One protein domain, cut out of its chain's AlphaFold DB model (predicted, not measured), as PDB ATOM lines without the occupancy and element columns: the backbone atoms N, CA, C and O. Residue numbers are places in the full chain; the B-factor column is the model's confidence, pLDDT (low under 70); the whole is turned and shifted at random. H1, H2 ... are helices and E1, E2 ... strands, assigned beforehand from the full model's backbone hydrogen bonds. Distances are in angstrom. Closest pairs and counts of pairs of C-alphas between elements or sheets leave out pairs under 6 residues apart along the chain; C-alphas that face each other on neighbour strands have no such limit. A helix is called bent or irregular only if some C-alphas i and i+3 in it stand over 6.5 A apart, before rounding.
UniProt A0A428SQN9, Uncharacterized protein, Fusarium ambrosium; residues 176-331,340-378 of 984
ATOM      1  N   TRP A 176      43.560  19.760  99.822       81.06
ATOM      2  CA  TRP A 176      42.327  20.482 100.123       81.06
ATOM      3  C   TRP A 176      41.810  21.107  98.828       81.06
ATOM      4  O   TRP A 176      42.443  21.997  98.260       81.06
ATOM      5  N   SER A 177      40.686  20.607  98.318       79.62
ATOM      6  CA  SER A 177      40.097  21.115  97.076       79.62
ATOM      7  C   SER A 177      38.589  21.232  97.183       79.62
ATOM      8  O   SER A 177      37.918  20.372  97.758       79.62
ATOM      9  N   ILE A 178      38.061  22.301  96.599       81.25
ATOM     10  CA  ILE A 178      36.624  22.503  96.478       81.25
ATOM     11  C   ILE A 178      36.130  21.671  95.302       81.25
ATOM     12  O   ILE A 178      36.731  21.666  94.228       81.25
ATOM     13  N   GLN A 179      35.042  20.944  95.525       72.81
ATOM     14  CA  GLN A 179      34.374  20.160  94.497       72.81
ATOM     15  C   GLN A 179      32.918  20.605  94.419       72.81
ATOM     16  O   GLN A 179      32.250  20.735  95.444       72.81
ATOM     17  N   SER A 180      32.417  20.805  93.201       63.53
ATOM     18  CA  SER A 180      30.979  20.831  92.951       63.53
ATOM     19  C   SER A 180      30.597  19.416  92.539       63.53
ATOM     20  O   SER A 180      30.945  18.964  91.445       63.53
ATOM     21  N   SER A 181      29.970  18.665  93.447       54.22
ATOM     22  CA  SER A 181      29.303  17.424  93.076       54.22
ATOM     23  C   SER A 181      27.823  17.723  92.900       54.22
ATOM     24  O   SER A 181      27.062  17.890  93.844       54.22
ATOM     25  N   ALA A 182      27.385  17.814  91.654       48.69
ATOM     26  CA  ALA A 182      25.976  17.642  91.362       48.69
ATOM     27  C   ALA A 182      25.760  16.146  91.111       48.69
ATOM     28  O   ALA A 182      25.959  15.654  90.001       48.69
ATOM     29  N   ARG A 183      25.436  15.388  92.170       47.38
ATOM     30  CA  ARG A 183      24.837  14.058  92.008       47.38
ATOM     31  C   ARG A 183      23.427  14.258  91.472       47.38
ATOM     32  O   ARG A 183      22.590  14.848  92.149       47.38
ATOM     33  N   GLU A 184      23.188  13.748  90.273       41.75
ATOM     34  CA  GLU A 184      21.954  13.940  89.495       41.75
ATOM     35  C   GLU A 184      20.725  13.217  90.072       41.75
ATOM     36  O   GLU A 184      19.608  13.489  89.658       41.75
ATOM     37  N   ASN A 185      20.903  12.359  91.085       40.22
ATOM     38  CA  ASN A 185      19.828  11.545  91.667       40.22
ATOM     39  C   ASN A 185      19.484  11.907  93.123       40.22
ATOM     40  O   ASN A 185      18.889  11.091  93.831       40.22
ATOM     41  N   VAL A 186      19.904  13.077  93.617       40.25
ATOM     42  CA  VAL A 186      19.510  13.523  94.961       40.25
ATOM     43  C   VAL A 186      18.233  14.356  94.844       40.25
ATOM     44  O   VAL A 186      18.294  15.427  94.243       40.25
ATOM     45  N   PRO A 187      17.095  13.910  95.411       43.25
ATOM     46  CA  PRO A 187      15.890  14.727  95.451       43.25
ATOM     47  C   PRO A 187      16.185  16.028  96.201       43.25
ATOM     48  O   PRO A 187      16.638  16.009  97.346       43.25
ATOM     49  N   THR A 188      15.962  17.158  95.534       49.75
ATOM     50  CA  THR A 188      16.040  18.480  96.151       49.75
ATOM     51  C   THR A 188      14.799  18.698  97.000       49.75
ATOM     52  O   THR A 188      13.684  18.691  96.483       49.75
ATOM     53  N   HIS A 189      14.989  18.894  98.301       52.91
ATOM     54  CA  HIS A 189      13.914  19.294  99.199       52.91
ATOM     55  C   HIS A 189      13.957  20.805  99.386       52.91
ATOM     56  O   HIS A 189      14.958  21.353  99.847       52.91
ATOM     57  N   GLU A 190      12.860  21.462  99.029       53.84
ATOM     58  CA  GLU A 190      12.639  22.883  99.262       53.84
ATOM     59  C   GLU A 190      11.542  23.040 100.306       53.84
ATOM     60  O   GLU A 190      10.495  22.394 100.253       53.84
ATOM     61  N   THR A 191      11.820  23.874 101.299       53.47
ATOM     62  CA  THR A 191      10.884  24.206 102.371       53.47
ATOM     63  C   THR A 191      10.817  25.717 102.474       53.47
ATOM     64  O   THR A 191      11.842  26.384 102.636       53.47
ATOM     65  N   LEU A 192       9.605  26.244 102.323       53.50
ATOM     66  CA  LEU A 192       9.321  27.668 102.354       53.50
ATOM     67  C   LEU A 192       8.401  27.942 103.546       53.50
ATOM     68  O   LEU A 192       7.242  27.534 103.546       53.50
ATOM     69  N   ASP A 193       8.935  28.604 104.563       55.28
ATOM     70  CA  ASP A 193       8.182  29.167 105.679       55.28
ATOM     71  C   ASP A 193       8.340  30.697 105.659       55.28
ATOM     72  O   ASP A 193       9.325  31.224 105.138       55.28
ATOM     73  N   ALA A 194       7.395  31.439 106.238       52.28
ATOM     74  CA  ALA A 194       7.389  32.906 106.237       52.28
ATOM     75  C   ALA A 194       8.663  33.527 106.854       52.28
ATOM     76  O   ALA A 194       8.976  34.691 106.593       52.28
ATOM     77  N   LEU A 195       9.390  32.755 107.671       55.62
ATOM     78  CA  LEU A 195      10.593  33.170 108.394       55.62
ATOM     79  C   LEU A 195      11.864  32.400 107.990       55.62
ATOM     80  O   LEU A 195      12.959  32.847 108.343       55.62
ATOM     81  N   VAL A 196      11.754  31.279 107.265       61.06
ATOM     82  CA  VAL A 196      12.892  30.429 106.873       61.06
ATOM     83  C   VAL A 196      12.672  29.835 105.485       61.06
ATOM     84  O   VAL A 196      11.682  29.153 105.240       61.06
ATOM     85  N   GLU A 197      13.638  30.031 104.592       67.50
ATOM     86  CA  GLU A 197      13.681  29.369 103.287       67.50
ATOM     87  C   GLU A 197      14.894  28.442 103.262       67.50
ATOM     88  O   GLU A 197      16.023  28.882 103.493       67.50
ATOM     89  N   MET A 198      14.679  27.154 103.012       67.25
ATOM     90  CA  MET A 198      15.737  26.150 103.072       67.25
ATOM     91  C   MET A 198      15.662  25.201 101.882       67.25
ATOM     92  O   MET A 198      14.610  24.626 101.595       67.25
ATOM     93  N   ARG A 199      16.817  25.004 101.238       66.50
ATOM     94  CA  ARG A 199      17.035  24.039 100.162       66.50
ATOM     95  C   ARG A 199      18.110  23.037 100.552       66.50
ATOM     96  O   ARG A 199      19.220  23.399 100.948       66.50
ATOM     97  N   ILE A 200      17.758  21.767 100.411       61.34
ATOM     98  CA  ILE A 200      18.582  20.606 100.734       61.34
ATOM     99  C   ILE A 200      18.767  19.806  99.442       61.34
ATOM    100  O   ILE A 200      17.828  19.171  98.966       61.34
ATOM    101  N   GLY A 201      19.970  19.859  98.866       61.62
ATOM    102  CA  GLY A 201      20.382  19.060  97.706       61.62
ATOM    103  C   GLY A 201      21.761  18.436  97.932       61.62
ATOM    104  O   GLY A 201      22.035  17.906  99.004       61.62
ATOM    105  N   ASN A 202      22.665  18.517  96.950       62.41
ATOM    106  CA  ASN A 202      24.079  18.158  97.172       62.41
ATOM    107  C   ASN A 202      24.812  19.158  98.073       62.41
ATOM    108  O   ASN A 202      25.717  18.794  98.818       62.41
ATOM    109  N   ASN A 203      24.371  20.411  98.016       72.50
ATOM    110  CA  ASN A 203      24.774  21.496  98.891       72.50
ATOM    111  C   ASN A 203      23.532  22.005  99.643       72.50
ATOM    112  O   ASN A 203      22.393  21.727  99.253       72.50
ATOM    113  N   VAL A 204      23.758  22.748 100.722       74.00
ATOM    114  CA  VAL A 204      22.714  23.299 101.593       74.00
ATOM    115  C   VAL A 204      22.694  24.804 101.424       74.00
ATOM    116  O   VAL A 204      23.751  25.431 101.483       74.00
ATOM    117  N   ALA A 205      21.510  25.385 101.277       78.88
ATOM    118  CA  ALA A 205      21.338  26.827 101.342       78.88
ATOM    119  C   ALA A 205      20.129  27.166 102.221       78.88
ATOM    120  O   ALA A 205      19.057  26.583 102.070       78.88
ATOM    121  N   VAL A 206      20.323  28.079 103.173       78.31
ATOM    122  CA  VAL A 206      19.321  28.476 104.167       78.31
ATOM    123  C   VAL A 206      19.302  29.992 104.299       78.31
ATOM    124  O   VAL A 206      20.305  30.601 104.671       78.31
ATOM    125  N   SER A 207      18.150  30.598 104.035       80.56
ATOM    126  CA  SER A 207      17.855  32.001 104.310       80.56
ATOM    127  C   SER A 207      16.988  32.090 105.564       80.56
ATOM    128  O   SER A 207      15.887  31.550 105.609       80.56
ATOM    129  N   LEU A 208      17.483  32.787 106.585       79.19
ATOM    130  CA  LEU A 208      16.797  33.007 107.857       79.19
ATOM    131  C   LEU A 208      16.324  34.461 107.946       79.19
ATOM    132  O   LEU A 208      17.080  35.393 107.651       79.19
ATOM    133  N   GLY A 209      15.092  34.666 108.405       76.56
ATOM    134  CA  GLY A 209      14.557  35.976 108.758       76.56
ATOM    135  C   GLY A 209      15.280  36.607 109.954       76.56
ATOM    136  O   GLY A 209      16.062  35.964 110.658       76.56
ATOM    137  N   TRP A 210      15.006  37.888 110.202       77.81
ATOM    138  CA  TRP A 210      15.633  38.666 111.281       77.81
ATOM    139  C   TRP A 210      15.483  38.037 112.675       77.81
ATOM    140  O   TRP A 210      16.397  38.134 113.488       77.81
ATOM    141  N   GLU A 211      14.373  37.347 112.937       74.31
ATOM    142  CA  GLU A 211      14.095  36.699 114.226       74.31
ATOM    143  C   GLU A 211      15.038  35.520 114.522       74.31
ATOM    144  O   GLU A 211      15.419  35.298 115.673       74.31
ATOM    145  N   TYR A 212      15.491  34.815 113.482       72.31
ATOM    146  CA  TYR A 212      16.347  33.629 113.591       72.31
ATOM    147  C   TYR A 212      17.819  33.905 113.260       72.31
ATOM    148  O   TYR A 212      18.642  32.989 113.291       72.31
ATOM    149  N   GLN A 213      18.193  35.166 113.019       79.06
ATOM    150  CA  GLN A 213      19.562  35.570 112.681       79.06
ATOM    151  C   GLN A 213      20.606  35.054 113.699       79.06
ATOM    152  O   GLN A 213      21.718  34.671 113.332       79.06
ATOM    153  N   GLY A 214      20.248  34.989 114.988       77.62
ATOM    154  CA  GLY A 214      21.123  34.485 116.053       77.62
ATOM    155  C   GLY A 214      21.431  32.981 115.994       77.62
ATOM    156  O   GLY A 214      22.367  32.533 116.656       77.62
ATOM    157  N   GLN A 215      20.681  32.199 115.211       77.62
ATOM    158  CA  GLN A 215      20.845  30.743 115.109       77.62
ATOM    159  C   GLN A 215      21.824  30.309 114.007       77.62
ATOM    160  O   GLN A 215      22.272  29.160 114.006       77.62
ATOM    161  N   ALA A 216      22.226  31.217 113.109       80.50
ATOM    162  CA  ALA A 216      23.108  30.902 111.983       80.50
ATOM    163  C   ALA A 216      24.436  30.201 112.375       80.50
ATOM    164  O   ALA A 216      24.812  29.238 111.701       80.50
ATOM    165  N   PRO A 217      25.145  30.575 113.466       82.19
ATOM    166  CA  PRO A 217      26.380  29.885 113.865       82.19
ATOM    167  C   PRO A 217      26.161  28.432 114.310       82.19
ATOM    168  O   PRO A 217      26.996  27.568 114.036       82.19
ATOM    169  N   SER A 218      25.042  28.158 114.987       77.12
ATOM    170  CA  SER A 218      24.669  26.808 115.422       77.12
ATOM    171  C   SER A 218      24.347  25.921 114.221       77.12
ATOM    172  O   SER A 218      24.802  24.780 114.159       77.12
ATOM    173  N   LEU A 219      23.649  26.481 113.227       76.62
ATOM    174  CA  LEU A 219      23.346  25.810 111.966       76.62
ATOM    175  C   LEU A 219      24.624  25.446 111.195       76.62
ATOM    176  O   LEU A 219      24.781  24.303 110.776       76.62
ATOM    177  N   VAL A 220      25.575  26.381 111.077       82.88
ATOM    178  CA  VAL A 220      26.893  26.125 110.465       82.88
ATOM    179  C   VAL A 220      27.599  24.956 111.147       82.88
ATOM    180  O   VAL A 220      28.105  24.056 110.481       82.88
ATOM    181  N   GLN A 221      27.627  24.941 112.482       80.06
ATOM    182  CA  GLN A 221      28.269  23.858 113.220       80.06
ATOM    183  C   GLN A 221      27.581  22.509 112.988       80.06
ATOM    184  O   GLN A 221      28.277  21.504 112.861       80.06
ATOM    185  N   TRP A 222      26.250  22.494 112.910       76.62
ATOM    186  CA  TRP A 222      25.481  21.281 112.659       76.62
ATOM    187  C   TRP A 222      25.718  20.708 111.253       76.62
ATOM    188  O   TRP A 222      25.967  19.506 111.129       76.62
ATOM    189  N   ILE A 223      25.712  21.556 110.212       76.38
ATOM    190  CA  ILE A 223      25.990  21.132 108.826       76.38
ATOM    191  C   ILE A 223      27.414  20.567 108.732       76.38
ATOM    192  O   ILE A 223      27.645  19.523 108.124       76.38
ATOM    193  N   GLU A 224      28.382  21.221 109.376       79.44
ATOM    194  CA  GLU A 224      29.777  20.780 109.354       79.44
ATOM    195  C   GLU A 224      30.035  19.509 110.185       79.44
ATOM    196  O   GLU A 224      31.067  18.866 109.977       79.44
ATOM    197  N   SER A 225      29.150  19.116 111.109       73.75
ATOM    198  CA  SER A 225      29.321  17.902 111.924       73.75
ATOM    199  C   SER A 225      28.664  16.645 111.332       73.75
ATOM    200  O   SER A 225      29.185  15.551 111.544       73.75
ATOM    201  N   HIS A 226      27.581  16.760 110.551       65.62
ATOM    202  CA  HIS A 226      26.781  15.614 110.072       65.62
ATOM    203  C   HIS A 226      27.063  15.242 108.603       65.62
ATOM    204  O   HIS A 226      26.228  15.394 107.715       65.62
ATOM    205  N   HIS A 227      28.262  14.704 108.356       57.03
ATOM    206  CA  HIS A 227      28.806  14.356 107.032       57.03
ATOM    207  C   HIS A 227      27.986  13.322 106.213       57.03
ATOM    208  O   HIS A 227      28.103  13.294 104.989       57.03
ATOM    209  N   SER A 228      27.223  12.420 106.843       50.47
ATOM    210  CA  SER A 228      26.529  11.295 106.172       50.47
ATOM    211  C   SER A 228      25.005  11.357 106.223       50.47
ATOM    212  O   SER A 228      24.350  10.859 105.313       50.47
ATOM    213  N   ASP A 229      24.450  11.991 107.251       47.66
ATOM    214  CA  ASP A 229      23.030  11.849 107.586       47.66
ATOM    215  C   ASP A 229      22.155  12.852 106.829       47.66
ATOM    216  O   ASP A 229      20.936  12.734 106.821       47.66
ATOM    217  N   PHE A 230      22.775  13.816 106.143       48.94
ATOM    218  CA  PHE A 230      22.088  14.867 105.400       48.94
ATOM    219  C   PHE A 230      21.146  14.308 104.316       48.94
ATOM    220  O   PHE A 230      20.003  14.746 104.194       48.94
ATOM    221  N   PHE A 231      21.592  13.281 103.582       48.59
ATOM    222  CA  PHE A 231      20.800  12.621 102.535       48.59
ATOM    223  C   PHE A 231      19.784  11.612 103.085       48.59
ATOM    224  O   PHE A 231      18.767  11.356 102.442       48.59
ATOM    225  N   ASP A 232      20.049  11.036 104.260       45.50
ATOM    226  CA  ASP A 232      19.152  10.067 104.890       45.50
ATOM    227  C   ASP A 232      18.022  10.770 105.667       45.50
ATOM    228  O   ASP A 232      16.893  10.289 105.642       45.50
ATOM    229  N   LEU A 233      18.272  11.952 106.248       45.47
ATOM    230  CA  LEU A 233      17.260  12.845 106.838       45.47
ATOM    231  C   LEU A 233      16.278  13.379 105.788       45.47
ATOM    232  O   LEU A 233      15.070  13.337 106.009       45.47
ATOM    233  N   ALA A 234      16.784  13.813 104.627       43.34
ATOM    234  CA  ALA A 234      15.957  14.224 103.492       43.34
ATOM    235  C   ALA A 234      15.061  13.072 102.994       43.34
ATOM    236  O   ALA A 234      13.869  13.250 102.759       43.34
ATOM    237  N   ARG A 235      15.613  11.850 102.925       40.69
ATOM    238  CA  ARG A 235      14.879  10.638 102.519       40.69
ATOM    239  C   ARG A 235      13.871  10.152 103.572       40.69
ATOM    240  O   ARG A 235      12.908   9.482 103.211       40.69
ATOM    241  N   ALA A 236      14.087  10.462 104.851       40.50
ATOM    242  CA  ALA A 236      13.247  10.013 105.964       40.50
ATOM    243  C   ALA A 236      11.976  10.856 106.186       40.50
ATOM    244  O   ALA A 236      11.158  10.476 107.020       40.50
ATOM    245  N   GLY A 237      11.787  11.966 105.458       41.66
ATOM    246  CA  GLY A 237      10.544  12.748 105.509       41.66
ATOM    247  C   GLY A 237      10.205  13.306 106.896       41.66
ATOM    248  O   GLY A 237       9.030  13.392 107.243       41.66
ATOM    249  N   ILE A 238      11.216  13.638 107.708       40.41
ATOM    250  CA  ILE A 238      11.009  14.183 109.057       40.41
ATOM    251  C   ILE A 238      10.492  15.631 108.981       40.41
ATOM    252  O   ILE A 238      10.906  16.426 108.136       40.41
ATOM    253  N   SER A 239       9.550  15.916 109.878       43.94
ATOM    254  CA  SER A 239       8.698  17.093 110.030       43.94
ATOM    255  C   SER A 239       9.450  18.407 110.290       43.94
ATOM    256  O   SER A 239      10.111  18.574 111.299       43.94
ATOM    257  N   THR A 240       9.256  19.376 109.390       49.56
ATOM    258  CA  THR A 240       9.509  20.832 109.501       49.56
ATOM    259  C   THR A 240      10.887  21.350 109.958       49.56
ATOM    260  O   THR A 240      11.456  20.984 110.983       49.56
ATOM    261  N   VAL A 241      11.369  22.372 109.241       49.25
ATOM    262  CA  VAL A 241      12.566  23.158 109.593       49.25
ATOM    263  C   VAL A 241      12.437  23.833 110.963       49.25
ATOM    264  O   VAL A 241      13.453  24.067 111.599       49.25
ATOM    265  N   SER A 242      11.221  24.094 111.460       45.88
ATOM    266  CA  SER A 242      10.998  24.650 112.802       45.88
ATOM    267  C   SER A 242      11.303  23.644 113.915       45.88
ATOM    268  O   SER A 242      12.018  23.994 114.844       45.88
ATOM    269  N   GLU A 243      10.861  22.385 113.816       50.53
ATOM    270  CA  GLU A 243      11.258  21.328 114.768       50.53
ATOM    271  C   GLU A 243      12.743  20.988 114.632       50.53
ATOM    272  O   GLU A 243      13.420  20.695 115.619       50.53
ATOM    273  N   MET A 244      13.274  21.091 113.410       52.69
ATOM    274  CA  MET A 244      14.701  20.992 113.166       52.69
ATOM    275  C   MET A 244      15.438  22.151 113.844       52.69
ATOM    276  O   MET A 244      16.318  21.877 114.625       52.69
ATOM    277  N   LEU A 245      15.077  23.423 113.685       52.91
ATOM    278  CA  LEU A 245      15.741  24.561 114.344       52.91
ATOM    279  C   LEU A 245      15.516  24.588 115.869       52.91
ATOM    280  O   LEU A 245      16.422  24.974 116.606       52.91
ATOM    281  N   GLU A 246      14.365  24.129 116.363       52.72
ATOM    282  CA  GLU A 246      14.089  23.979 117.799       52.72
ATOM    283  C   GLU A 246      14.821  22.769 118.421       52.72
ATOM    284  O   GLU A 246      15.217  22.828 119.586       52.72
ATOM    285  N   GLY A 247      15.065  21.696 117.654       50.22
ATOM    286  CA  GLY A 247      15.762  20.473 118.086       50.22
ATOM    287  C   GLY A 247      17.271  20.408 117.768       50.22
ATOM    288  O   GLY A 247      18.031  19.785 118.512       50.22
ATOM    289  N   VAL A 248      17.727  21.073 116.700       47.88
ATOM    290  CA  VAL A 248      19.118  21.194 116.184       47.88
ATOM    291  C   VAL A 248      19.906  22.271 116.920       47.88
ATOM    292  O   VAL A 248      21.117  22.386 116.737       47.88
ATOM    293  N   VAL A 249      19.281  23.009 117.837       48.22
ATOM    294  CA  VAL A 249      20.005  23.748 118.873       48.22
ATOM    295  C   VAL A 249      20.093  22.854 120.116       48.22
ATOM    296  O   VAL A 249      19.353  23.064 121.082       48.22
ATOM    297  N   PRO A 250      20.990  21.842 120.172       44.19
ATOM    298  CA  PRO A 250      21.306  21.259 121.454       44.19
ATOM    299  C   PRO A 250      21.878  22.385 122.315       44.19
ATOM    300  O   PRO A 250      22.635  23.241 121.849       44.19
ATOM    301  N   SER A 251      21.539  22.366 123.604       41.19
ATOM    302  CA  SER A 251      22.295  23.103 124.615       41.19
ATOM    303  C   SER A 251      23.799  22.975 124.292       41.19
ATOM    304  O   SER A 251      24.238  21.851 124.016       41.19
ATOM    305  N   PRO A 252      24.596  24.066 124.312       46.44
ATOM    306  CA  PRO A 252      25.992  24.117 123.831       46.44
ATOM    307  C   PRO A 252      26.953  23.087 124.465       46.44
ATOM    308  O   PRO A 252      28.125  23.013 124.113       46.44
ATOM    309  N   ALA A 253      26.462  22.274 125.398       42.75
ATOM    310  CA  ALA A 253      27.136  21.159 126.037       42.75
ATOM    311  C   ALA A 253      27.123  19.822 125.247       42.75
ATOM    312  O   ALA A 253      27.779  18.888 125.706       42.75
ATOM    313  N   LYS A 254      26.398  19.678 124.118       47.38
ATOM    314  CA  LYS A 254      26.249  18.390 123.379       47.38
ATOM    315  C   LYS A 254      26.395  18.462 121.841       47.38
ATOM    316  O   LYS A 254      25.830  17.632 121.141       47.38
ATOM    317  N   SER A 255      27.110  19.436 121.284       56.22
ATOM    318  CA  SER A 255      27.338  19.491 119.828       56.22
ATOM    319  C   SER A 255      28.553  18.657 119.406       56.22
ATOM    320  O   SER A 255      29.633  18.840 119.980       56.22
ATOM    321  N   ASP A 256      28.410  17.824 118.376       63.72
ATOM    322  CA  ASP A 256      29.530  17.101 117.772       63.72
ATOM    323  C   ASP A 256      30.579  18.059 117.173       63.72
ATOM    324  O   ASP A 256      30.267  19.190 116.772       63.72
ATOM    325  N   PRO A 257      31.864  17.657 117.144       72.69
ATOM    326  CA  PRO A 257      32.914  18.499 116.599       72.69
ATOM    327  C   PRO A 257      32.805  18.590 115.064       72.69
ATOM    328  O   PRO A 257      32.489  17.591 114.418       72.69
ATOM    329  N   PRO A 258      33.158  19.739 114.453       78.12
ATOM    330  CA  PRO A 258      33.107  19.907 112.999       78.12
ATOM    331  C   PRO A 258      34.025  18.914 112.269       78.12
ATOM    332  O   PRO A 258      35.010  18.416 112.837       78.12
ATOM    333  N   ASN A 259      33.731  18.650 110.996       79.50
ATOM    334  CA  ASN A 259      34.561  17.804 110.143       79.50
ATOM    335  C   ASN A 259      35.987  18.365 109.968       79.50
ATOM    336  O   ASN A 259      36.282  19.524 110.277       79.50
ATOM    337  N   SER A 260      36.902  17.520 109.498       78.19
ATOM    338  CA  SER A 260      38.325  17.863 109.402       78.19
ATOM    339  C   SER A 260      38.608  19.024 108.441       78.19
ATOM    340  O   SER A 260      39.456  19.860 108.754       78.19
ATOM    341  N   ALA A 261      37.883  19.122 107.319       80.12
ATOM    342  CA  ALA A 261      38.045  20.212 106.354       80.12
ATOM    343  C   ALA A 261      37.598  21.563 106.939       80.12
ATOM    344  O   ALA A 261      38.334  22.549 106.866       80.12
ATOM    345  N   ALA A 262      36.446  21.590 107.609       84.88
ATOM    346  CA  ALA A 262      35.929  22.766 108.301       84.88
ATOM    347  C   ALA A 262      36.831  23.202 109.469       84.88
ATOM    348  O   ALA A 262      37.111  24.391 109.641       84.88
ATOM    349  N   LYS A 263      37.360  22.251 110.257       85.06
ATOM    350  CA  LYS A 263      38.350  22.542 111.311       85.06
ATOM    351  C   LYS A 263      39.576  23.253 110.748       85.06
ATOM    352  O   LYS A 263      40.013  24.246 111.327       85.06
ATOM    353  N   LEU A 264      40.108  22.762 109.630       84.44
ATOM    354  CA  LEU A 264      41.275  23.340 108.963       84.44
ATOM    355  C   LEU A 264      41.014  24.773 108.504       84.44
ATOM    356  O   LEU A 264      41.784  25.671 108.850       84.44
ATOM    357  N   MET A 265      39.868  25.003 107.863       88.81
ATOM    358  CA  MET A 265      39.435  26.337 107.459       88.81
ATOM    359  C   MET A 265      39.318  27.295 108.652       88.81
ATOM    360  O   MET A 265      39.840  28.408 108.600       88.81
ATOM    361  N   ARG A 266      38.714  26.862 109.768       89.88
ATOM    362  CA  ARG A 266      38.572  27.684 110.986       89.88
ATOM    363  C   ARG A 266      39.924  28.040 111.615       89.88
ATOM    364  O   ARG A 266      40.128  29.187 112.019       89.88
ATOM    365  N   VAL A 267      40.855  27.085 111.692       89.00
ATOM    366  CA  VAL A 267      42.217  27.331 112.204       89.00
ATOM    367  C   VAL A 267      42.938  28.345 111.319       89.00
ATOM    368  O   VAL A 267      43.486  29.327 111.824       89.00
ATOM    369  N   ARG A 268      42.887  28.155 109.999       90.00
ATOM    370  CA  ARG A 268      43.536  29.044 109.038       90.00
ATOM    371  C   ARG A 268      42.938  30.455 109.031       90.00
ATOM    372  O   ARG A 268      43.688  31.433 109.018       90.00
ATOM    373  N   ALA A 269      41.616  30.576 109.140       91.12
ATOM    374  CA  ALA A 269      40.928  31.861 109.269       91.12
ATOM    375  C   ALA A 269      41.354  32.604 110.548       91.12
ATOM    376  O   ALA A 269      41.560  33.821 110.543       91.12
ATOM    377  N   ARG A 270      41.573  31.878 111.654       90.56
ATOM    378  CA  ARG A 270      42.082  32.481 112.891       90.56
ATOM    379  C   ARG A 270      43.526  32.968 112.751       90.56
ATOM    380  O   ARG A 270      43.849  34.031 113.281       90.56
ATOM    381  N   LEU A 271      44.380  32.240 112.029       88.81
ATOM    382  CA  LEU A 271      45.744  32.689 111.714       88.81
ATOM    383  C   LEU A 271      45.737  33.964 110.853       88.81
ATOM    384  O   LEU A 271      46.484  34.902 111.140       88.81
ATOM    385  N   ALA A 272      44.843  34.046 109.863       87.81
ATOM    386  CA  ALA A 272      44.638  35.263 109.074       87.81
ATOM    387  C   ALA A 272      44.234  36.451 109.966       87.81
ATOM    388  O   ALA A 272      44.814  37.534 109.886       87.81
ATOM    389  N   GLN A 273      43.310  36.237 110.908       89.06
ATOM    390  CA  GLN A 273      42.886  37.281 111.842       89.06
ATOM    391  C   GLN A 273      44.034  37.798 112.727       89.06
ATOM    392  O   GLN A 273      44.128  39.004 112.964       89.06
ATOM    393  N   LEU A 274      44.910  36.912 113.212       86.50
ATOM    394  CA  LEU A 274      46.045  37.287 114.066       86.50
ATOM    395  C   LEU A 274      47.113  38.092 113.313       86.50
ATOM    396  O   LEU A 274      47.772  38.946 113.902       86.50
ATOM    397  N   THR A 275      47.267  37.856 112.012       84.06
ATOM    398  CA  THR A 275      48.295  38.511 111.190       84.06
ATOM    399  C   THR A 275      47.841  39.841 110.581       84.06
ATOM    400  O   THR A 275      48.681  40.628 110.151       84.06
ATOM    401  N   LYS A 276      46.539  40.167 110.607       76.50
ATOM    402  CA  LYS A 276      45.994  41.459 110.128       76.50
ATOM    403  C   LYS A 276      46.474  42.686 110.911       76.50
ATOM    404  O   LYS A 276      46.403  43.799 110.402       76.50
ATOM    405  N   GLN A 277      46.952  42.507 112.141       63.12
ATOM    406  CA  GLN A 277      47.339  43.608 113.035       63.12
ATOM    407  C   GLN A 277      48.809  44.044 112.890       63.12
ATOM    408  O   GLN A 277      49.262  44.914 113.634       63.12
ATOM    409  N   LEU A 278      49.566  43.452 111.960       65.00
ATOM    410  CA  LEU A 278      51.016  43.631 111.836       65.00
ATOM    411  C   LEU A 278      51.364  44.452 110.576       65.00
ATOM    412  O   LEU A 278      51.602  43.871 109.521       65.00
ATOM    413  N   PRO A 279      51.446  45.796 110.655       55.38
ATOM    414  CA  PRO A 279      51.624  46.666 109.482       55.38
ATOM    415  C   PRO A 279      52.982  46.531 108.774       55.38
ATOM    416  O   PRO A 279      53.143  47.045 107.673       55.38
ATOM    417  N   TYR A 280      53.962  45.864 109.392       57.03
ATOM    418  CA  TYR A 280      55.329  45.727 108.871       57.03
ATOM    419  C   TYR A 280      55.627  44.348 108.268       57.03
ATOM    420  O   TYR A 280      56.745  44.118 107.818       57.03
ATOM    421  N   GLN A 281      54.665  43.419 108.284       63.25
ATOM    422  CA  GLN A 281      54.843  42.069 107.753       63.25
ATOM    423  C   GLN A 281      53.803  41.811 106.666       63.25
ATOM    424  O   GLN A 281      52.605  41.726 106.941       63.25
ATOM    425  N   ALA A 282      54.267  41.704 105.424       64.94
ATOM    426  CA  ALA A 282      53.425  41.360 104.293       64.94
ATOM    427  C   ALA A 282      53.195  39.844 104.264       64.94
ATOM    428  O   ALA A 282      54.055  39.091 103.826       64.94
ATOM    429  N   TRP A 283      52.042  39.407 104.764       73.19
ATOM    430  CA  TRP A 283      51.569  38.034 104.605       73.19
ATOM    431  C   TRP A 283      50.599  37.990 103.422       73.19
ATOM    432  O   TRP A 283      49.620  38.740 103.439       73.19
ATOM    433  N   GLU A 284      50.883  37.141 102.430       71.38
ATOM    434  CA  GLU A 284      49.954  36.711 101.368       71.38
ATOM    435  C   GLU A 284      49.110  37.835 100.745       71.38
ATOM    436  O   GLU A 284      47.875  37.844 100.802       71.38
ATOM    437  N   ILE A 285      49.789  38.831 100.168       77.69
ATOM    438  CA  ILE A 285      49.140  40.043  99.649       77.69
ATOM    439  C   ILE A 285      48.097  39.696  98.573       77.69
ATOM    440  O   ILE A 285      46.987  40.230  98.605       77.69
ATOM    441  N   ASP A 286      48.427  38.784  97.656       84.12
ATOM    442  CA  ASP A 286      47.570  38.445  96.517       84.12
ATOM    443  C   ASP A 286      46.345  37.614  96.923       84.12
ATOM    444  O   ASP A 286      45.229  37.916  96.486       84.12
ATOM    445  N   THR A 287      46.508  36.643  97.829       88.31
ATOM    446  CA  THR A 287      45.395  35.866  98.407       88.31
ATOM    447  C   THR A 287      44.420  36.782  99.138       88.31
ATOM    448  O   THR A 287      43.210  36.712  98.921       88.31
ATOM    449  N   ARG A 288      44.931  37.720  99.945       89.38
ATOM    450  CA  ARG A 288      44.111  38.707 100.668       89.38
ATOM    451  C   ARG A 288      43.375  39.658  99.747       89.38
ATOM    452  O   ARG A 288      42.204  39.954  99.982       89.38
ATOM    453  N   LYS A 289      44.059  40.146  98.711       90.38
ATOM    454  CA  LYS A 289      43.463  41.025  97.706       90.38
ATOM    455  C   LYS A 289      42.331  40.307  96.973       90.38
ATOM    456  O   LYS A 289      41.235  40.852  96.888       90.38
ATOM    457  N   THR A 290      42.567  39.076  96.525       92.44
ATOM    458  CA  THR A 290      41.569  38.272  95.804       92.44
ATOM    459  C   THR A 290      40.387  37.905  96.708       92.44
ATOM    460  O   THR A 290      39.236  38.040  96.301       92.44
ATOM    461  N   ALA A 291      40.640  37.536  97.968       93.06
ATOM    462  CA  ALA A 291      39.594  37.277  98.959       93.06
ATOM    463  C   ALA A 291      38.738  38.520  99.254       93.06
ATOM    464  O   ALA A 291      37.530  38.403  99.460       93.06
ATOM    465  N   LEU A 292      39.340  39.717  99.262       92.62
ATOM    466  CA  LEU A 292      38.612  40.977  99.410       92.62
ATOM    467  C   LEU A 292      37.731  41.272  98.189       92.62
ATOM    468  O   LEU A 292      36.578  41.654  98.367       92.62
ATOM    469  N   GLN A 293      38.244  41.059  96.975       94.38
ATOM    470  CA  GLN A 293      37.446  41.198  95.753       94.38
ATOM    471  C   GLN A 293      36.264  40.217  95.770       94.38
ATOM    472  O   GLN A 293      35.127  40.626  95.552       94.38
ATOM    473  N   LEU A 294      36.509  38.944  96.111       95.12
ATOM    474  CA  LEU A 294      35.466  37.914  96.212       95.12
ATOM    475  C   LEU A 294      34.406  38.289  97.249       95.12
ATOM    476  O   LEU A 294      33.209  38.193  96.981       95.12
ATOM    477  N   LYS A 295      34.842  38.769  98.418       94.44
ATOM    478  CA  LYS A 295      33.952  39.282  99.460       94.44
ATOM    479  C   LYS A 295      33.024  40.371  98.910       94.44
ATOM    480  O   LYS A 295      31.816  40.274  99.108       94.44
ATOM    481  N   ASN A 296      33.570  41.373  98.222       93.56
ATOM    482  CA  ASN A 296      32.779  42.477  97.682       93.56
ATOM    483  C   ASN A 296      31.764  41.991  96.633       93.56
ATOM    484  O   ASN A 296      30.604  42.403  96.673       93.56
ATOM    485  N   SER A 297      32.163  41.090  95.726       93.50
ATOM    486  CA  SER A 297      31.257  40.528  94.714       93.50
ATOM    487  C   SER A 297      30.125  39.706  95.330       93.50
ATOM    488  O   SER A 297      28.979  39.851  94.907       93.50
ATOM    489  N   LEU A 298      30.401  38.895  96.360       92.56
ATOM    490  CA  LEU A 298      29.376  38.137  97.090       92.56
ATOM    491  C   LEU A 298      28.392  39.057  97.827       92.56
ATOM    492  O   LEU A 298      27.185  38.823  97.785       92.56
ATOM    493  N   GLN A 299      28.886  40.122  98.468       92.12
ATOM    494  CA  GLN A 299      28.042  41.105  99.160       92.12
ATOM    495  C   GLN A 299      27.111  41.832  98.177       92.12
ATOM    496  O   GLN A 299      25.897  41.797  98.368       92.12
ATOM    497  N   LYS A 300      27.655  42.388  97.083       89.94
ATOM    498  CA  LYS A 300      26.869  43.052  96.023       89.94
ATOM    499  C   LYS A 300      25.828  42.123  95.397       89.94
ATOM    500  O   LYS A 300      24.699  42.525  95.143       89.94
ATOM    501  N   SER A 301      26.208  40.870  95.162       88.69
ATOM    502  CA  SER A 301      25.312  39.857  94.596       88.69
ATOM    503  C   SER A 301      24.172  39.508  95.553       88.69
ATOM    504  O   SER A 301      23.032  39.354  95.130       88.69
ATOM    505  N   SER A 302      24.451  39.449  96.857       86.25
ATOM    506  CA  SER A 302      23.433  39.177  97.879       86.25
ATOM    507  C   SER A 302      22.453  40.340  98.053       86.25
ATOM    508  O   SER A 302      21.263  40.101  98.241       86.25
ATOM    509  N   GLU A 303      22.919  41.589  97.942       85.38
ATOM    510  CA  GLU A 303      22.056  42.785  97.934       85.38
ATOM    511  C   GLU A 303      21.074  42.786  96.759       85.38
ATOM    512  O   GLU A 303      19.940  43.241  96.892       85.38
ATOM    513  N   LEU A 304      21.504  42.254  95.617       80.81
ATOM    514  CA  LEU A 304      20.689  42.144  94.415       80.81
ATOM    515  C   LEU A 304      19.688  40.974  94.488       80.81
ATOM    516  O   LEU A 304      18.549  41.122  94.047       80.81
ATOM    517  N   LEU A 305      20.080  39.838  95.076       74.06
ATOM    518  CA  LEU A 305      19.234  38.641  95.177       74.06
ATOM    519  C   LEU A 305      18.217  38.685  96.331       74.06
ATOM    520  O   LEU A 305      17.137  38.108  96.211       74.06
ATOM    521  N   PHE A 306      18.528  39.354  97.448       72.69
ATOM    522  CA  PHE A 306      17.676  39.363  98.641       72.69
ATOM    523  C   PHE A 306      17.149  40.760  98.984       72.69
ATOM    524  O   PHE A 306      17.903  41.692  99.251       72.69
ATOM    525  N   SER A 307      15.819  40.871  99.079       61.16
ATOM    526  CA  SER A 307      15.136  42.022  99.687       61.16
ATOM    527  C   SER A 307      15.375  42.076 101.208       61.16
ATOM    528  O   SER A 307      15.705  41.067 101.829       61.16
ATOM    529  N   THR A 308      15.132  43.237 101.829       57.47
ATOM    530  CA  THR A 308      15.297  43.565 103.272       57.47
ATOM    531  C   THR A 308      14.669  42.593 104.292       57.47
ATOM    532  O   THR A 308      14.846  42.782 105.493       57.47
ATOM    533  N   LYS A 309      13.951  41.549 103.863       59.91
ATOM    534  CA  LYS A 309      13.276  40.570 104.729       59.91
ATOM    535  C   LYS A 309      14.204  39.481 105.304       59.91
ATOM    536  O   LYS A 309      13.864  38.911 106.337       59.91
ATOM    537  N   ALA A 310      15.359  39.205 104.689       68.38
ATOM    538  CA  ALA A 310      16.305  38.188 105.169       68.38
ATOM    539  C   ALA A 310      17.351  38.782 106.135       68.38
ATOM    540  O   ALA A 310      17.980  39.796 105.826       68.38
ATOM    541  N   GLY A 311      17.548  38.137 107.291       74.00
ATOM    542  CA  GLY A 311      18.502  38.541 108.333       74.00
ATOM    543  C   GLY A 311      19.857  37.826 108.246       74.00
ATOM    544  O   GLY A 311      20.897  38.411 108.563       74.00
ATOM    545  N   SER A 312      19.887  36.575 107.784       85.25
ATOM    546  CA  SER A 312      21.138  35.842 107.537       85.25
ATOM    547  C   SER A 312      20.985  34.772 106.467       85.25
ATOM    548  O   SER A 312      19.903  34.226 106.280       85.25
ATOM    549  N   LEU A 313      22.092  34.443 105.809       86.75
ATOM    550  CA  LEU A 313      22.177  33.465 104.735       86.75
ATOM    551  C   LEU A 313      23.328  32.501 105.021       86.75
ATOM    552  O   LEU A 313      24.455  32.930 105.273       86.75
ATOM    553  N   VAL A 314      23.054  31.203 104.998       86.81
ATOM    554  CA  VAL A 314      24.048  30.143 105.186       86.81
ATOM    555  C   VAL A 314      24.055  29.276 103.942       86.81
ATOM    556  O   VAL A 314      23.007  28.784 103.536       86.81
ATOM    557  N   TRP A 315      25.226  29.073 103.350       88.62
ATOM    558  CA  TRP A 315      25.396  28.177 102.210       88.62
ATOM    559  C   TRP A 315      26.596  27.263 102.414       88.62
ATOM    560  O   TRP A 315      27.558  27.631 103.097       88.62
ATOM    561  N   SER A 316      26.533  26.062 101.849       85.69
ATOM    562  CA  SER A 316      27.608  25.079 101.932       85.69
ATOM    563  C   SER A 316      28.167  24.709 100.565       85.69
ATOM    564  O   SER A 316      27.507  24.844  99.539       85.69
ATOM    565  N   THR A 317      29.406  24.228 100.559       84.94
ATOM    566  CA  THR A 317      30.044  23.635  99.382       84.94
ATOM    567  C   THR A 317      30.788  22.364  99.777       84.94
ATOM    568  O   THR A 317      31.274  22.235 100.906       84.94
ATOM    569  N   GLY A 318      30.897  21.421  98.844       78.38
ATOM    570  CA  GLY A 318      31.686  20.206  99.019       78.38
ATOM    571  C   GLY A 318      33.188  20.497  99.026       78.38
ATOM    572  O   GLY A 318      33.718  21.170  98.140       78.38
ATOM    573  N   CYS A 319      33.893  19.965 100.019       80.12
ATOM    574  CA  CYS A 319      35.348  19.983 100.090       80.12
ATOM    575  C   CYS A 319      35.883  18.553 100.139       80.12
ATOM    576  O   CYS A 319      35.450  17.742 100.956       80.12
ATOM    577  N   CYS A 320      36.876  18.240  99.313       75.69
ATOM    578  CA  CYS A 320      37.599  16.981  99.402       75.69
ATOM    579  C   CYS A 320      38.912  17.182 100.163       75.69
ATOM    580  O   CYS A 320      39.657  18.122  99.885       75.69
ATOM    581  N   LEU A 321      39.178  16.281 101.113       70.56
ATOM    582  CA  LEU A 321      40.463  16.138 101.787       70.56
ATOM    583  C   LEU A 321      41.048  14.771 101.399       70.56
ATOM    584  O   LEU A 321      40.643  13.750 101.956       70.56
ATOM    585  N   GLN A 322      41.933  14.733 100.402       63.47
ATOM    586  CA  GLN A 322      42.418  13.477  99.813       63.47
ATOM    587  C   GLN A 322      43.860  13.170 100.244       63.47
ATOM    588  O   GLN A 322      44.704  14.064 100.257       63.47
ATOM    589  N   ASP A 323      44.131  11.907 100.593       52.16
ATOM    590  CA  ASP A 323      45.478  11.369 100.833       52.16
ATOM    591  C   ASP A 323      45.843  10.450  99.662       52.16
ATOM    592  O   ASP A 323      45.213   9.410  99.443       52.16
ATOM    593  N   GLU A 324      46.847  10.855  98.889       42.69
ATOM    594  CA  GLU A 324      47.309  10.163  97.683       42.69
ATOM    595  C   GLU A 324      47.714   8.697  97.948       42.69
ATOM    596  O   GLU A 324      47.625   7.844  97.062       42.69
ATOM    597  N   MET A 325      48.092   8.353  99.188       36.16
ATOM    598  CA  MET A 325      48.585   7.013  99.516       36.16
ATOM    599  C   MET A 325      47.491   5.944  99.654       36.16
ATOM    600  O   MET A 325      47.755   4.760  99.429       36.16
ATOM    601  N   ILE A 326      46.268   6.331 100.034       39.28
ATOM    602  CA  ILE A 326      45.178   5.376 100.308       39.28
ATOM    603  C   ILE A 326      44.668   4.747  99.007       39.28
ATOM    604  O   ILE A 326      44.425   3.541  98.962       39.28
ATOM    605  N   VAL A 327      44.591   5.541  97.935       39.09
ATOM    606  CA  VAL A 327      44.168   5.084  96.602       39.09
ATOM    607  C   VAL A 327      45.168   4.077  96.024       39.09
ATOM    608  O   VAL A 327      44.769   3.080  95.429       39.09
ATOM    609  N   TYR A 328      46.464   4.295  96.260       41.19
ATOM    610  CA  TYR A 328      47.522   3.456  95.696       41.19
ATOM    611  C   TYR A 328      47.741   2.138  96.463       41.19
ATOM    612  O   TYR A 328      48.119   1.132  95.867       41.19
ATOM    613  N   MET A 329      47.521   2.117  97.785       33.22
ATOM    614  CA  MET A 329      47.838   0.955  98.636       33.22
ATOM    615  C   MET A 329      46.678  -0.021  98.844       33.22
ATOM    616  O   MET A 329      46.938  -1.199  99.091       33.22
ATOM    617  N   LEU A 330      45.421   0.436  98.808       37.34
ATOM    618  CA  LEU A 330      44.296  -0.432  99.172       37.34
ATOM    619  C   LEU A 330      43.685  -1.189  98.000       37.34
ATOM    620  O   LEU A 330      43.048  -2.202  98.262       37.34
ATOM    621  N   GLY A 331      43.875  -0.766  96.743       37.03
ATOM    622  CA  GLY A 331      43.320  -1.483  95.584       37.03
ATOM    623  C   GLY A 331      41.827  -1.814  95.724       37.03
ATOM    624  O   GLY A 331      41.352  -2.780  95.136       37.03
ATOM    625  N   MET A 340      33.359  16.522 102.332       76.00
ATOM    626  CA  MET A 340      33.058  17.137 103.610       76.00
ATOM    627  C   MET A 340      32.421  18.507 103.354       76.00
ATOM    628  O   MET A 340      33.042  19.322 102.667       76.00
ATOM    629  N   PRO A 341      31.228  18.805 103.891       79.81
ATOM    630  CA  PRO A 341      30.622  20.117 103.712       79.81
ATOM    631  C   PRO A 341      31.413  21.178 104.485       79.81
ATOM    632  O   PRO A 341      31.703  21.012 105.673       79.81
ATOM    633  N   ILE A 342      31.746  22.279 103.820       87.44
ATOM    634  CA  ILE A 342      32.222  23.513 104.459       87.44
ATOM    635  C   ILE A 342      31.152  24.585 104.282       87.44
ATOM    636  O   ILE A 342      30.507  24.634 103.236       87.44
ATOM    637  N   CYS A 343      30.934  25.413 105.303       88.88
ATOM    638  CA  CYS A 343      29.857  26.398 105.286       88.88
ATOM    639  C   CYS A 343      30.381  27.828 105.336       88.88
ATOM    640  O   CYS A 343      31.355  28.135 106.024       88.88
ATOM    641  N   PHE A 344      29.652  28.715 104.673       91.06
ATOM    642  CA  PHE A 344      29.848  30.151 104.721       91.06
ATOM    643  C   PHE A 344      28.570  30.810 105.231       91.06
ATOM    644  O   PHE A 344      27.458  30.445 104.849       91.06
ATOM    645  N   CYS A 345      28.733  31.787 106.119       90.06
ATOM    646  CA  CYS A 345      27.628  32.522 106.719       90.06
ATOM    647  C   CYS A 345      27.727  34.001 106.350       90.06
ATOM    648  O   CYS A 345      28.784  34.624 106.499       90.06
ATOM    649  N   MET A 346      26.613  34.551 105.877       90.19
ATOM    650  CA  MET A 346      26.444  35.956 105.546       90.19
ATOM    651  C   MET A 346      25.373  36.570 106.444       90.19
ATOM    652  O   MET A 346      24.300  36.000 106.633       90.19
ATOM    653  N   MET A 347      25.661  37.747 106.984       88.06
ATOM    654  CA  MET A 347      24.788  38.451 107.919       88.06
ATOM    655  C   MET A 347      24.332  39.761 107.297       88.06
ATOM    656  O   MET A 347      25.172  40.547 106.845       88.06
ATOM    657  N   ASN A 348      23.026  40.002 107.297       86.88
ATOM    658  CA  ASN A 348      22.469  41.279 106.886       86.88
ATOM    659  C   ASN A 348      22.542  42.269 108.057       86.88
ATOM    660  O   ASN A 348      22.130  41.965 109.178       86.88
ATOM    661  N   THR A 349      23.112  43.441 107.806       83.88
ATOM    662  CA  THR A 349      23.253  44.526 108.784       83.88
ATOM    663  C   THR A 349      22.665  45.809 108.205       83.88
ATOM    664  O   THR A 349      22.416  45.890 107.007       83.88
ATOM    665  N   GLU A 350      22.501  46.856 109.015       75.81
ATOM    666  CA  GLU A 350      22.057  48.172 108.515       75.81
ATOM    667  C   GLU A 350      22.967  48.739 107.406       75.81
ATOM    668  O   GLU A 350      22.524  49.545 106.593       75.81
ATOM    669  N   ALA A 351      24.232  48.309 107.360       76.81
ATOM    670  CA  ALA A 351      25.213  48.716 106.358       76.81
ATOM    671  C   ALA A 351      25.250  47.808 105.111       76.81
ATOM    672  O   ALA A 351      26.091  48.032 104.243       76.81
ATOM    673  N   GLY A 352      24.385  46.789 105.031       82.94
ATOM    674  CA  GLY A 352      24.344  45.796 103.955       82.94
ATOM    675  C   GLY A 352      24.784  44.396 104.396       82.94
ATOM    676  O   GLY A 352      24.998  44.116 105.585       82.94
ATOM    677  N   TRP A 353      24.920  43.496 103.421       88.12
ATOM    678  CA  TRP A 353      25.328  42.107 103.646       88.12
ATOM    679  C   TRP A 353      26.807  42.010 104.014       88.12
ATOM    680  O   TRP A 353      27.648  42.700 103.444       88.12
ATOM    681  N   THR A 354      27.167  41.120 104.940       90.00
ATOM    682  CA  THR A 354      28.552  40.925 105.397       90.00
ATOM    683  C   THR A 354      28.935  39.452 105.482       90.00
ATOM    684  O   THR A 354      28.163  38.638 105.967       90.00
ATOM    685  N   ILE A 355      30.145  39.117 105.023       92.00
ATOM    686  CA  ILE A 355      30.753  37.778 105.107       92.00
ATOM    687  C   ILE A 355      32.166  37.877 105.702       92.00
ATOM    688  O   ILE A 355      32.858  38.897 105.538       92.00
ATOM    689  N   ASP A 356      32.603  36.831 106.409       90.75
ATOM    690  CA  ASP A 356      33.940  36.771 107.005       90.75
ATOM    691  C   ASP A 356      35.027  36.603 105.932       90.75
ATOM    692  O   ASP A 356      35.299  35.513 105.431       90.75
ATOM    693  N   GLY A 357      35.716  37.703 105.622       89.75
ATOM    694  CA  GLY A 357      36.831  37.694 104.677       89.75
ATOM    695  C   GLY A 357      38.011  36.818 105.116       89.75
ATOM    696  O   GLY A 357      38.782  36.402 104.262       89.75
ATOM    697  N   ASN A 358      38.164  36.508 106.413       91.75
ATOM    698  CA  ASN A 358      39.209  35.580 106.867       91.75
ATOM    699  C   ASN A 358      38.912  34.135 106.445       91.75
ATOM    700  O   ASN A 358      39.846  33.376 106.199       91.75
ATOM    701  N   GLN A 359      37.632  33.747 106.377       91.88
ATOM    702  CA  GLN A 359      37.234  32.413 105.917       91.88
ATOM    703  C   GLN A 359      37.456  32.263 104.412       91.88
ATOM    704  O   GLN A 359      37.979  31.241 103.980       91.88
ATOM    705  N   LEU A 360      37.143  33.300 103.626       93.00
ATOM    706  CA  LEU A 360      37.424  33.318 102.186       93.00
ATOM    707  C   LEU A 360      38.936  33.299 101.897       93.00
ATOM    708  O   LEU A 360      39.381  32.537 101.045       93.00
ATOM    709  N   GLU A 361      39.730  34.079 102.643       93.00
ATOM    710  CA  GLU A 361      41.202  34.046 102.581       93.00
ATOM    711  C   GLU A 361      41.738  32.645 102.903       93.00
ATOM    712  O   GLU A 361      42.600  32.139 102.191       93.00
ATOM    713  N   ALA A 362      41.189  31.991 103.932       91.62
ATOM    714  CA  ALA A 362      41.568  30.633 104.299       91.62
ATOM    715  C   ALA A 362      41.232  29.607 103.209       91.62
ATOM    716  O   ALA A 362      42.072  28.771 102.894       91.62
ATOM    717  N   ALA A 363      40.029  29.667 102.634       91.56
ATOM    718  CA  ALA A 363      39.614  28.757 101.570       91.56
ATOM    719  C   ALA A 363      40.495  28.909 100.317       91.56
ATOM    720  O   ALA A 363      40.985  27.915  99.789       91.56
ATOM    721  N   LEU A 364      40.750  30.148  99.877       91.81
ATOM    722  CA  LEU A 364      41.594  30.419  98.711       91.81
ATOM    723  C   LEU A 364      43.060  30.035  98.947       91.81
ATOM    724  O   LEU A 364      43.653  29.399  98.083       91.81
ATOM    725  N   GLY A 365      43.628  30.371 100.111       88.81
ATOM    726  CA  GLY A 365      45.019  30.044 100.446       88.81
ATOM    727  C   GLY A 365      45.269  28.536 100.478       88.81
ATOM    728  O   GLY A 365      46.141  28.032  99.774       88.81
ATOM    729  N   MET A 366      44.424  27.789 101.198       87.25
ATOM    730  CA  MET A 366      44.553  26.329 101.292       87.25
ATOM    731  C   MET A 366      44.340  25.630  99.947       87.25
ATOM    732  O   MET A 366      45.006  24.627  99.670       87.25
ATOM    733  N   TRP A 367      43.427  26.140  99.114       88.31
ATOM    734  CA  TRP A 367      43.196  25.591  97.782       88.31
ATOM    735  C   TRP A 367      44.373  25.871  96.847       88.31
ATOM    736  O   TRP A 367      44.882  24.930  96.239       88.31
ATOM    737  N   SER A 368      44.856  27.119  96.789       87.94
ATOM    738  CA  SER A 368      46.024  27.501  95.977       87.94
ATOM    739  C   SER A 368      47.232  26.664  96.347       87.94
ATOM    740  O   SER A 368      47.807  26.004  95.485       87.94
ATOM    741  N   TRP A 369      47.517  26.566  97.648       84.75
ATOM    742  CA  TRP A 369      48.638  25.783  98.139       84.75
ATOM    743  C   TRP A 369      48.542  24.306  97.743       84.75
ATOM    744  O   TRP A 369      49.525  23.697  97.319       84.75
ATOM    745  N   SER A 370      47.344  23.720  97.826       80.94
ATOM    746  CA  SER A 370      47.119  22.322  97.443       80.94
ATOM    747  C   SER A 370      47.343  22.085  95.945       80.94
ATOM    748  O   SER A 370      47.892  21.050  95.569       80.94
ATOM    749  N   VAL A 371      46.936  23.030  95.090       79.31
ATOM    750  CA  VAL A 371      47.091  22.929  93.628       79.31
ATOM    751  C   VAL A 371      48.526  23.198  93.187       79.31
ATOM    752  O   VAL A 371      49.041  22.495  92.322       79.31
ATOM    753  N   GLU A 372      49.206  24.164  93.795       79.19
ATOM    754  CA  GLU A 372      50.615  24.442  93.509       79.19
ATOM    755  C   GLU A 372      51.502  23.270  93.921       79.19
ATOM    756  O   GLU A 372      52.345  22.816  93.147       79.19
ATOM    757  N   ARG A 373      51.228  22.677  95.087       75.75
ATOM    758  CA  ARG A 373      51.909  21.463  95.535       75.75
ATOM    759  C   ARG A 373      51.615  20.255  94.643       75.75
ATOM    760  O   ARG A 373      52.477  19.392  94.478       75.75
ATOM    761  N   TYR A 374      50.412  20.172  94.077       72.25
ATOM    762  CA  TYR A 374      50.073  19.163  93.073       72.25
ATOM    763  C   TYR A 374      50.902  19.354  91.793       72.25
ATOM    764  O   TYR A 374      51.530  18.418  91.296       72.25
ATOM    765  N   ALA A 375      50.970  20.585  91.283       72.19
ATOM    766  CA  ALA A 375      51.740  20.911  90.086       72.19
ATOM    767  C   ALA A 375      53.248  20.686  90.276       72.19
ATOM    768  O   ALA A 375      53.903  20.171  89.374       72.19
ATOM    769  N   ALA A 376      53.794  20.990  91.457       71.00
ATOM    770  CA  ALA A 376      55.211  20.806  91.783       71.00
ATOM    771  C   ALA A 376      55.687  19.341  91.711       71.00
ATOM    772  O   ALA A 376      56.880  19.083  91.563       71.00
ATOM    773  N   GLN A 377      54.770  18.371  91.789       66.25
ATOM    774  CA  GLN A 377      55.091  16.946  91.640       66.25
ATOM    775  C   GLN A 377      55.264  16.513  90.179       66.25
ATOM    776  O   GLN A 377      55.803  15.436  89.921       66.25
ATOM    777  N   HIS A 378      54.841  17.346  89.227       64.00
ATOM    778  CA  HIS A 378      54.982  17.101  87.797       64.00
ATOM    779  C   HIS A 378      56.277  17.754  87.273       64.00
ATOM    780  O   HIS A 378      56.706  18.807  87.749       64.00
TER     781      HIS A 378
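AT A GLANCE: This is residues 176 to 331 and 340 to 378 of the 984 residues of an uncharacterized protein of Fusarium ambrosium (UniProt A0A428SQN9). A twisted antiparallel sheet is built round the long strand E5, with helices over both faces: H1 runs along E5 and E6 on one face, and H5 crosses E6 and E7 on the other. H4 and H7 are on the face that H1 covers, where H7 packs on H4 with its residues 358 to 363 and farther along packs on E1; H7 also packs on H5 with its residues 357 to 365, while residues 324 to 331, of which 324 to 330 belong to H6, stick out past the end of E5. The printed part has 195 residues, with seven named helices and seven named strands in the order E1 E2 E3 E4 H1 H2 H3 H4 H5 E5 H6 E6 E7 H7, a mixed class of helices and strands. The sheet is branched at E5, and its neighbour pairs are antiparallel. The whole is compact, with a radius of gyration of the C-alphas of 18.2 A and spans of 52 by 50 by 35 A.

HOW THE PARTS SIT: Start at E5, residues 310 to 323, where pairing is staggered: it pairs with E4, residues 204 to 209, over 310 to 315, with E6, residues 340 to 349, over 312 to 319, and with E1, residues 176 to 179, over 318 to 321. E1 and E4 lie on one side of E5, E6 on the other side. Look for N 206 and O 314 at 2.8 A, N 315 and O 344 at 3.0 A, and N 179 and O 318 at 2.9 A, within hydrogen-bond range. E2, residues 189 to 192, and E3, residues 196 to 200, form a meander with E4, each strand the antiparallel neighbour of the one before; N 191 and O 198 are 2.9 A apart, as are N 197 and O 207. E7, residues 352 to 355, forms a hairpin with E6, with N 347 and O 354 at 2.8 A. H1, residues 210 to 225, is over E5 and E6 at a height over the sheet of 7.8 A, along the strands at 8 degrees to E5 on the local plane; its closest C-alphas to E6 are Glu 224 and Pro 341, 5.7 A. H4, residues 260 to 275, is on the same face. H7, residues 357 to 376, is on that face too, over none of the strands, and with residues 358 to 363 alone touches H4, the closest C-alphas being Ala 269 and Asn 358, 4.7 A. H5, residues 285 to 305, is on the opposite face, over E6 and E7; it touches H7 at a steep tilt of 53 degrees, opposite ways, with the C-alphas of Ala 291 and Glu 361 closest at 5.1 A. H2, residues 230 to 235, and H3, residues 241 to 247, only graze the sheet. H6, residues 324 to 330, is not on it. Every O i to N i+4 pair is within hydrogen-bond range in H2, H3, H4, H5 and H7, against 7 of 12 in H1 and 2 of 3 in H6.

IN THESE COORDINATES: Find C-alpha 176 at (42.327, 20.482, 100.123), where E1 begins. E5 runs 39.9 A from C-alpha 310 at (16.305, 38.188, 105.169), and E6 runs 29.5 A. H5 is 30.3 A long, H7 28.1 A, H1 24.9 A and H4 23.0 A. H1 is irregular, with C-alphas 211 and 214 7.6 A apart, and has a kink of 45 degrees near residue 217. H7 ends at C-alpha 376, (55.211, 20.806, 91.783).

THE WHOLE: The two C-alphas farthest apart, Gly 237 and Tyr 280, are 55.7 A apart. Residues 332 to 339 are not printed, and C-alphas 331 and 340 are 22.7 A apart across the cut. The link from H3 to H4, residues 248 to 259, is long. Residues 277 to 282 stand free, as do residues 372 to 378, of which 372 to 376 belong to H7. The mean pLDDT of the printed part is 71.1, with 76 residues under 70, among them 180 to 202, 226 to 256 and 322 to 331.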